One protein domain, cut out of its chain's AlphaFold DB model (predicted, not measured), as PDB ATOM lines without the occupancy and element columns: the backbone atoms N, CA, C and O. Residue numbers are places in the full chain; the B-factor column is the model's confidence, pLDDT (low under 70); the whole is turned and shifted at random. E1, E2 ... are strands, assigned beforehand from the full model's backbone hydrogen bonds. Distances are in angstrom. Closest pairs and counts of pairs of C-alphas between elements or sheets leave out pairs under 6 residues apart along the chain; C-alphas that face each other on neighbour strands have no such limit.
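This is residues 5 to 76 of the 106 residues of an uncharacterized protein of Rhizophagus irregularis (strain DAOM 197198w) (UniProt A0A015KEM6). A single strongly twisted sheet of six strands turns by 111 degrees from edge to edge, and a long loop between E4 and E5 sticks out at residues 50 to 55. The 72 printed residues hold no named helix; E1 to E6 form an all-strand meander, each strand the antiparallel neighbour of the one before. The whole is compact, with a radius of gyration of the C-alphas of 12.6 A and spans of 38 by 26 by 23 A.

E1, residues 13 to 18, begins at C-alpha 13 (31.960, 18.804, 4.554). E2 is 21 to 25, E3 30 to 35, E4 40 to 46, 18.4 A long, and E5 59 to 64. E6, 70 to 75, ends at C-alpha 75 (44.834, 36.863, -6.818).

Within hydrogen-bond range are N 13 and O 25 of E1 and E2, 2.8 A; N 24 and O 32 of E2 and E3, 2.9 A; N 44 and O 31 of E3 and E4, 2.8 A; N 41 and O 62 of E4 and E5, 2.8 A; N 61 and O 73 of E5 and E6, 2.8 A. E1 and E6 are edge strands, apart from each other.

The printed part has no cut. The E4 to E5 link, 12 residues, is long. Residues 49 to 58 and 76 have pLDDT under 70.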
ATOM      1  N   LYS A   5      36.915  16.585  -6.016       91.50
ATOM      2  CA  LYS A   5      37.897  15.496  -5.986       91.50
ATOM      3  C   LYS A   5      39.060  15.690  -6.973       91.50
ATOM      4  O   LYS A   5      40.153  15.190  -6.719       91.50
ATOM      5  N   GLN A   6      38.865  16.431  -8.065       91.81
ATOM      6  CA  GLN A   6      39.931  16.726  -9.035       91.81
ATOM      7  C   GLN A   6      40.984  17.694  -8.465       91.81
ATOM      8  O   GLN A   6      42.129  17.645  -8.892       91.81
ATOM      9  N   PHE A   7      40.647  18.459  -7.419       91.31
ATOM     10  CA  PHE A   7      41.592  19.253  -6.622       91.31
ATOM     11  C   PHE A   7      42.235  18.448  -5.466       91.31
ATOM     12  O   PHE A   7      42.787  19.024  -4.533       91.31
ATOM     13  N   GLY A   8      42.138  17.111  -5.480       91.50
ATOM     14  CA  GLY A   8      42.770  16.224  -4.494       91.50
ATOM     15  C   GLY A   8      41.985  15.983  -3.196       91.50
ATOM     16  O   GLY A   8      42.493  15.314  -2.297       91.50
ATOM     17  N   PHE A   9      40.750  16.479  -3.069       92.75
ATOM     18  CA  PHE A   9      39.937  16.261  -1.867       92.75
ATOM     19  C   PHE A   9      39.220  14.900  -1.894       92.75
ATOM     20  O   PHE A   9      38.229  14.722  -2.601       92.75
ATOM     21  N   ASP A  10      39.669  13.947  -1.071       92.12
ATOM     22  CA  ASP A  10      38.951  12.676  -0.871       92.12
ATOM     23  C   ASP A  10      37.683  12.818  -0.015       92.12
ATOM     24  O   ASP A  10      36.729  12.063  -0.202       92.12
ATOM     25  N   HIS A  11      37.667  13.767   0.928       93.12
ATOM     26  CA  HIS A  11      36.558  14.003   1.856       93.12
ATOM     27  C   HIS A  11      36.359  15.508   2.076       93.12
ATOM     28  O   HIS A  11      37.321  16.228   2.343       93.12
ATOM     29  N   ILE A  12      35.105  15.965   2.007       94.69
ATOM     30  CA  ILE A  12      34.701  17.350   2.289       94.69
ATOM     31  C   ILE A  12      33.410  17.395   3.112       94.69
ATOM     32  O   ILE A  12      32.588  16.477   3.060       94.69
ATOM     33  N   ILE A  13      33.198  18.495   3.832       95.19
ATOM     34  CA  ILE A  13      31.960  18.804   4.554       95.19
ATOM     35  C   ILE A  13      31.302  19.995   3.851       95.19
ATOM     36  O   ILE A  13      31.743  21.132   3.994       95.19
ATOM     37  N   ILE A  14      30.244  19.745   3.076       94.62
ATOM     38  CA  ILE A  14      29.494  20.811   2.390       94.62
ATOM     39  C   ILE A  14      28.755  21.653   3.438       94.62
ATOM     40  O   ILE A  14      27.861  21.149   4.118       94.62
ATOM     41  N   ILE A  15      29.094  22.941   3.528       93.88
ATOM     42  CA  ILE A  15      28.426  23.919   4.405       93.88
ATOM     43  C   ILE A  15      27.432  24.812   3.646       93.88
ATOM     44  O   ILE A  15      26.558  25.418   4.262       93.88
ATOM     45  N   GLY A  16      27.503  24.852   2.312       93.12
ATOM     46  CA  GLY A  16      26.520  25.524   1.464       93.12
ATOM     47  C   GLY A  16      26.555  25.049   0.009       93.12
ATOM     48  O   GLY A  16      27.580  24.592  -0.491       93.12
ATOM     49  N   LYS A  17      25.425  25.183  -0.692       91.94
ATOM     50  CA  LYS A  17      25.347  25.032  -2.153       91.94
ATOM     51  C   LYS A  17      25.107  26.395  -2.796       91.94
ATOM     52  O   LYS A  17      24.305  27.177  -2.288       91.94
ATOM     53  N   ARG A  18      25.775  26.657  -3.917       86.19
ATOM     54  CA  ARG A  18      25.590  27.848  -4.763       86.19
ATOM     55  C   ARG A  18      24.973  27.421  -6.098       86.19
ATOM     56  O   ARG A  18      24.877  26.231  -6.387       86.19
ATOM     57  N   TYR A  19      24.531  28.384  -6.906       85.50
ATOM     58  CA  TYR A  19      23.868  28.114  -8.192       85.50
ATOM     59  C   TYR A  19      24.738  27.283  -9.155       85.50
ATOM     60  O   TYR A  19      24.231  26.385  -9.823       85.50
ATOM     61  N   CYS A  20      26.050  27.531  -9.167       87.88
ATOM     62  CA  CYS A  20      27.046  26.754  -9.908       87.88
ATOM     63  C   CYS A  20      28.270  26.468  -9.029       87.88
ATOM     64  O   CYS A  20      29.387  26.794  -9.397       87.88
ATOM     65  N   GLY A  21      28.070  25.941  -7.817       92.00
ATOM     66  CA  GLY A  21      29.201  25.747  -6.910       92.00
ATOM     67  C   GLY A  21      28.873  25.157  -5.545       92.00
ATOM     68  O   GLY A  21      27.705  24.962  -5.187       92.00
ATOM     69  N   LEU A  22      29.919  24.907  -4.760       94.56
ATOM     70  CA  LEU A  22      29.843  24.392  -3.392       94.56
ATOM     71  C   LEU A  22      30.731  25.220  -2.464       94.56
ATOM     72  O   LEU A  22      31.902  25.433  -2.755       94.56
ATOM     73  N   LEU A  23      30.185  25.601  -1.311       94.12
ATOM     74  CA  LEU A  23      30.960  26.114  -0.186       94.12
ATOM     75  C   LEU A  23      31.193  24.947   0.783       94.12
ATOM     76  O   LEU A  23      30.226  24.349   1.272       94.12
ATOM     77  N   PHE A  24      32.448  24.596   1.051       94.75
ATOM     78  CA  PHE A  24      32.797  23.430   1.865       94.75
ATOM     79  C   PHE A  24      33.956  23.682   2.834       94.75
ATOM     80  O   PHE A  24      34.715  24.638   2.701       94.75
ATOM     81  N   LEU A  25      34.064  22.798   3.825       94.44
ATOM     82  CA  LEU A  25      35.225  22.637   4.693       94.44
ATOM     83  C   LEU A  25      35.969  21.356   4.310       94.44
ATOM     84  O   LEU A  25      35.334  20.341   4.011       94.44
ATOM     85  N   ASP A  26      37.296  21.376   4.374       92.81
ATOM     86  CA  ASP A  26      38.094  20.147   4.377       92.81
ATOM     87  C   ASP A  26      38.257  19.563   5.795       92.81
ATOM     88  O   ASP A  26      37.793  20.128   6.790       92.81
ATOM     89  N   CYS A  27      38.941  18.421   5.905       91.06
ATOM     90  CA  CYS A  27      39.205  17.756   7.187       91.06
ATOM     91  C   CYS A  27      40.074  18.571   8.168       91.06
ATOM     92  O   CYS A  27      40.142  18.216   9.344       91.06
ATOM     93  N   PHE A  28      40.730  19.644   7.713       89.19
ATOM     94  CA  PHE A  28      41.528  20.551   8.542       89.19
ATOM     95  C   PHE A  28      40.725  21.788   8.990       89.19
ATOM     96  O   PHE A  28      41.174  22.542   9.853       89.19
ATOM     97  N   GLY A  29      39.513  21.982   8.457       89.19
ATOM     98  CA  GLY A  29      38.666  23.143   8.731       89.19
ATOM     99  C   GLY A  29      38.995  24.366   7.873       89.19
ATOM    100  O   GLY A  29      38.610  25.477   8.239       89.19
ATOM    101  N   ARG A  30      39.690  24.184   6.744       90.88
ATOM    102  CA  ARG A  30      39.902  25.239   5.744       90.88
ATOM    103  C   ARG A  30      38.632  25.406   4.915       90.88
ATOM    104  O   ARG A  30      38.061  24.410   4.467       90.88
ATOM    105  N   VAL A  31      38.174  26.644   4.744       91.38
ATOM    106  CA  VAL A  31      36.979  26.987   3.960       91.38
ATOM    107  C   VAL A  31      37.369  27.153   2.496       91.38
ATOM    108  O   VAL A  31      38.282  27.919   2.184       91.38
ATOM    109  N   PHE A  32      36.629  26.507   1.598       92.44
ATOM    110  CA  PHE A  32      36.769  26.677   0.157       92.44
ATOM    111  C   PHE A  32      35.424  26.984  -0.506       92.44
ATOM    112  O   PHE A  32      34.393  26.406  -0.148       92.44
ATOM    113  N   ASP A  33      35.452  27.867  -1.499       93.00
ATOM    114  CA  ASP A  33      34.342  28.175  -2.402       93.00
ATOM    115  C   ASP A  33      34.720  27.681  -3.806       93.00
ATOM    116  O   ASP A  33      35.667  28.174  -4.418       93.00
ATOM    117  N   TRP A  34      34.031  26.645  -4.283       93.88
ATOM    118  CA  TRP A  34      34.240  26.056  -5.606       93.88
ATOM    119  C   TRP A  34      33.214  26.601  -6.593       93.88
ATOM    120  O   TRP A  34      32.012  26.443  -6.362       93.88
ATOM    121  N   ASP A  35      33.682  27.167  -7.705       92.44
ATOM    122  CA  ASP A  35      32.851  27.536  -8.849       92.44
ATOM    123  C   ASP A  35      33.002  26.510  -9.984       92.44
ATOM    124  O   ASP A  35      34.075  26.332 -10.561       92.44
ATOM    125  N   SER A  36      31.892  25.861 -10.332       90.94
ATOM    126  CA  SER A  36      31.798  24.872 -11.405       90.94
ATOM    127  C   SER A  36      31.488  25.483 -12.783       90.94
ATOM    128  O   SER A  36      31.215  24.730 -13.718       90.94
ATOM    129  N   MET A  37      31.425  26.816 -12.911       90.25
ATOM    130  CA  MET A  37      31.395  27.517 -14.206       90.25
ATOM    131  C   MET A  37      32.795  27.897 -14.689       90.25
ATOM    132  O   MET A  37      33.082  27.726 -15.872       90.25
ATOM    133  N   SER A  38      33.651  28.407 -13.800       90.25
ATOM    134  CA  SER A  38      35.056  28.706 -14.113       90.25
ATOM    135  C   SER A  38      36.011  27.533 -13.866       90.25
ATOM    136  O   SER A  38      37.130  27.559 -14.369       90.25
ATOM    137  N   ASP A  39      35.569  26.503 -13.131       92.00
ATOM    138  CA  ASP A  39      36.404  25.401 -12.632       92.00
ATOM    139  C   ASP A  39      37.579  25.905 -11.769       92.00
ATOM    140  O   ASP A  39      38.722  25.459 -11.887       92.00
ATOM    141  N   VAL A  40      37.261  26.845 -10.873       91.88
ATOM    142  CA  VAL A  40      38.188  27.502  -9.942       91.88
ATOM    143  C   VAL A  40      37.789  27.210  -8.492       91.88
ATOM    144  O   VAL A  40      36.603  27.158  -8.148       91.88
ATOM    145  N   LEU A  41      38.789  27.031  -7.630       92.88
ATOM    146  CA  LEU A  41      38.644  26.825  -6.194       92.88
ATOM    147  C   LEU A  41      39.323  27.956  -5.410       92.88
ATOM    148  O   LEU A  41      40.537  28.150  -5.490       92.88
ATOM    149  N   TRP A  42      38.531  28.663  -4.605       91.62
ATOM    150  CA  TRP A  42      38.963  29.814  -3.815       91.62
ATOM    151  C   TRP A  42      39.138  29.423  -2.339       91.62
ATOM    152  O   TRP A  42      38.138  29.109  -1.685       91.62
ATOM    153  N   PRO A  43      40.359  29.446  -1.769       89.44
ATOM    154  CA  PRO A  43      40.540  29.305  -0.328       89.44
ATOM    155  C   PRO A  43      40.107  30.591   0.388       89.44
ATOM    156  O   PRO A  43      40.666  31.664   0.172       89.44
ATOM    157  N   LEU A  44      39.124  30.480   1.283       86.00
ATOM    158  CA  LEU A  44      38.595  31.602   2.073       86.00
ATOM    159  C   LEU A  44      39.200  31.684   3.493       86.00
ATOM    160  O   LEU A  44      38.766  32.504   4.302       86.00
ATOM    161  N   GLY A  45      40.204  30.851   3.790       83.19
ATOM    162  CA  GLY A  45      40.909  30.791   5.077       83.19
ATOM    163  C   GLY A  45      40.338  29.764   6.063       83.19
ATOM    164  O   GLY A  45      39.418  29.007   5.749       83.19
ATOM    165  N   ASP A  46      40.903  29.710   7.270       84.38
ATOM    166  CA  ASP A  46      40.556  28.680   8.257       84.38
ATOM    167  C   ASP A  46      39.342  29.077   9.104       84.38
ATOM    168  O   ASP A  46      39.324  30.129   9.750       84.38
ATOM    169  N   TYR A  47      38.373  28.168   9.230       80.38
ATOM    170  CA  TYR A  47      37.201  28.334  10.097       80.38
ATOM    171  C   TYR A  47      37.560  28.496  11.589       80.38
ATOM    172  O   TYR A  47      36.771  29.015  12.378       80.38
ATOM    173  N   TRP A  48      38.760  28.074  11.989       73.50
ATOM    174  CA  TRP A  48      39.240  28.178  13.367       73.50
ATOM    175  C   TRP A  48      39.997  29.488  13.658       73.50
ATOM    176  O   TRP A  48      40.042  29.903  14.815       73.50
ATOM    177  N   ASN A  49      40.520  30.182  12.636       69.50
ATOM    178  CA  ASN A  49      41.432  31.330  12.792       69.50
ATOM    179  C   ASN A  49      40.782  32.701  12.497       69.50
ATOM    180  O   ASN A  49      41.465  33.656  12.134       69.50
ATOM    181  N   LEU A  50      39.470  32.856  12.729       58.56
ATOM    182  CA  LEU A  50      38.716  34.113  12.515       58.56
ATOM    183  C   LEU A  50      39.234  35.352  13.294       58.56
ATOM    184  O   LEU A  50      38.696  36.450  13.134       58.56
ATOM    185  N   THR A  51      40.225  35.202  14.175       51.72
ATOM    186  CA  THR A  51      40.735  36.259  15.064       51.72
ATOM    187  C   THR A  51      41.986  36.985  14.566       51.72
ATOM    188  O   THR A  51      42.229  38.108  15.012       51.72
ATOM    189  N   THR A  52      42.778  36.405  13.659       50.75
ATOM    190  CA  THR A  52      44.010  37.034  13.145       50.75
ATOM    191  C   THR A  52      43.690  38.015  12.021       50.75
ATOM    192  O   THR A  52      43.629  37.666  10.848       50.75
ATOM    193  N   LYS A  53      43.488  39.282  12.394       53.91
ATOM    194  CA  LYS A  53      43.206  40.409  11.484       53.91
ATOM    195  C   LYS A  53      44.432  40.935  10.713       53.91
ATOM    196  O   LYS A  53      44.402  42.062  10.217       53.91
ATOM    197  N   GLU A  54      45.510  40.167  10.655       46.66
ATOM    198  CA  GLU A  54      46.812  40.617  10.165       46.66
ATOM    199  C   GLU A  54      47.008  40.202   8.706       46.66
ATOM    200  O   GLU A  54      46.876  39.031   8.374       46.66
ATOM    201  N   SER A  55      47.281  41.198   7.853       46.97
ATOM    202  CA  SER A  55      47.597  41.093   6.416       46.97
ATOM    203  C   SER A  55      46.746  40.122   5.583       46.97
ATOM    204  O   SER A  55      47.014  38.927   5.517       46.97
ATOM    205  N   ARG A  56      45.815  40.682   4.797       55.47
ATOM    206  CA  ARG A  56      45.338  40.045   3.558       55.47
ATOM    207  C   ARG A  56      46.499  39.989   2.553       55.47
ATOM    208  O   ARG A  56      46.659  40.912   1.760       55.47
ATOM    209  N   THR A  57      47.343  38.967   2.650       50.22
ATOM    210  CA  THR A  57      48.258  38.571   1.570       50.22
ATOM    211  C   THR A  57      47.463  37.949   0.424       50.22
ATOM    212  O   THR A  57      46.323  37.526   0.635       50.22
ATOM    213  N   SER A  58      48.069  37.888  -0.762       56.00
ATOM    214  CA  SER A  58      47.543  37.202  -1.945       56.00
ATOM    215  C   SER A  58      46.952  35.834  -1.583       56.00
ATOM    216  O   SER A  58      47.591  35.007  -0.924       56.00
ATOM    217  N   SER A  59      45.704  35.587  -1.987       72.94
ATOM    218  CA  SER A  59      45.159  34.230  -1.944       72.94
ATOM    219  C   SER A  59      45.676  33.481  -3.161       72.94
ATOM    220  O   SER A  59      45.369  33.871  -4.287       72.94
ATOM    221  N   ILE A  60      46.433  32.406  -2.939       85.19
ATOM    222  CA  ILE A  60      46.745  31.445  -3.999       85.19
ATOM    223  C   ILE A  60      45.442  30.730  -4.356       85.19
ATOM    224  O   ILE A  60      44.853  30.038  -3.527       85.19
ATOM    225  N   VAL A  61      44.979  30.936  -5.579       91.56
ATOM    226  CA  VAL A  61      43.763  30.355  -6.141       91.56
ATOM    227  C   VAL A  61      44.149  29.142  -6.984       91.56
ATOM    228  O   VAL A  61      45.198  29.139  -7.633       91.56
ATOM    229  N   TRP A  62      43.313  28.104  -6.984       94.06
ATOM    230  CA  TRP A  62      43.538  26.901  -7.786       94.06
ATOM    231  C   TRP A  62      42.567  26.857  -8.967       94.06
ATOM    232  O   TRP A  62      41.356  26.746  -8.779       94.06
ATOM    233  N   GLY A  63      43.096  26.922 -10.186       93.19
ATOM    234  CA  GLY A  63      42.358  26.661 -11.424       93.19
ATOM    235  C   GLY A  63      42.571  25.226 -11.902       93.19
ATOM    236  O   GLY A  63      43.618  24.634 -11.642       93.19
ATOM    237  N   LEU A  64      41.587  24.665 -12.604       93.25
ATOM    238  CA  LEU A  64      41.639  23.304 -13.137       93.25
ATOM    239  C   LEU A  64      41.581  23.315 -14.671       93.25
ATOM    240  O   LEU A  64      40.549  23.617 -15.281       93.25
ATOM    241  N   GLU A  65      42.692  22.965 -15.315       92.62
ATOM    242  CA  GLU A  65      42.813  22.910 -16.773       92.62
ATOM    243  C   GLU A  65      42.097  21.695 -17.388       92.62
ATOM    244  O   GLU A  65      41.638  20.776 -16.702       92.62
ATOM    245  N   PHE A  66      41.896  21.736 -18.709       87.62
ATOM    246  CA  PHE A  66      41.063  20.775 -19.444       87.62
ATOM    247  C   PHE A  66      41.644  19.348 -19.468       87.62
ATOM    248  O   PHE A  66      40.899  18.378 -19.597       87.62
ATOM    249  N   ASP A  67      42.961  19.220 -19.325       90.69
ATOM    250  CA  ASP A  67      43.688  17.956 -19.176       90.69
ATOM    251  C   ASP A  67      43.609  17.366 -17.751       90.69
ATOM    252  O   ASP A  67      43.950  16.200 -17.552       90.69
ATOM    253  N   GLY A  68      43.130  18.147 -16.776       88.69
ATOM    254  CA  GLY A  68      43.105  17.805 -15.354       88.69
ATOM    255  C   GLY A  68      44.275  18.371 -14.541       88.69
ATOM    256  O   GLY A  68      44.368  18.066 -13.352       88.69
ATOM    257  N   THR A  69      45.154  19.184 -15.135       93.12
ATOM    258  CA  THR A  69      46.236  19.869 -14.414       93.12
ATOM    259  C   THR A  69      45.666  20.948 -13.489       93.12
ATOM    260  O   THR A  69      44.830  21.755 -13.894       93.12
ATOM    261  N   ILE A  70      46.121  20.973 -12.233       93.44
ATOM    262  CA  ILE A  70      45.834  22.063 -11.289       93.44
ATOM    263  C   ILE A  70      46.907  23.138 -11.470       93.44
ATOM    264  O   ILE A  70      48.099  22.829 -11.424       93.44
ATOM    265  N   VAL A  71      46.489  24.392 -11.637       94.00
ATOM    266  CA  VAL A  71      47.377  25.555 -11.753       94.00
ATOM    267  C   VAL A  71      47.122  26.505 -10.590       94.00
ATOM    268  O   VAL A  71      45.982  26.881 -10.316       94.00
ATOM    269  N   GLU A  72      48.198  26.900  -9.914       93.56
ATOM    270  CA  GLU A  72      48.181  27.904  -8.852       93.56
ATOM    271  C   GLU A  72      48.418  29.304  -9.438       93.56
ATOM    272  O   GLU A  72      49.335  29.497 -10.238       93.56
ATOM    273  N   PHE A  73      47.619  30.288  -9.025       88.94
ATOM    274  CA  PHE A  73      47.835  31.698  -9.359       88.94
ATOM    275  C   PHE A  73      47.512  32.604  -8.169       88.94
ATOM    276  O   PHE A  73      46.594  32.330  -7.401       88.94
ATOM    277  N   GLU A  74      48.271  33.685  -8.000       87.38
ATOM    278  CA  GLU A  74      47.972  34.701  -6.988       87.38
ATOM    279  C   GLU A  74      46.833  35.603  -7.474       87.38
ATOM    280  O   GLU A  74      46.904  36.156  -8.573       87.38
ATOM    281  N   ASP A  75      45.795  35.772  -6.650       76.56
ATOM    282  CA  ASP A  75      44.834  36.863  -6.818       76.56
ATOM    283  C   ASP A  75      45.160  38.007  -5.846       76.56
ATOM    284  O   ASP A  75      45.012  37.877  -4.627       76.56
ATOM    285  N   ASP A  76      45.603  39.132  -6.413       68.25
ATOM    286  CA  ASP A  76      45.818  40.413  -5.725       68.25
ATOM    287  C   ASP A  76      44.512  41.216  -5.547       68.25
ATOM    288  O   ASP A  76      44.510  42.287  -4.926       68.25
TER     289      ASP A  76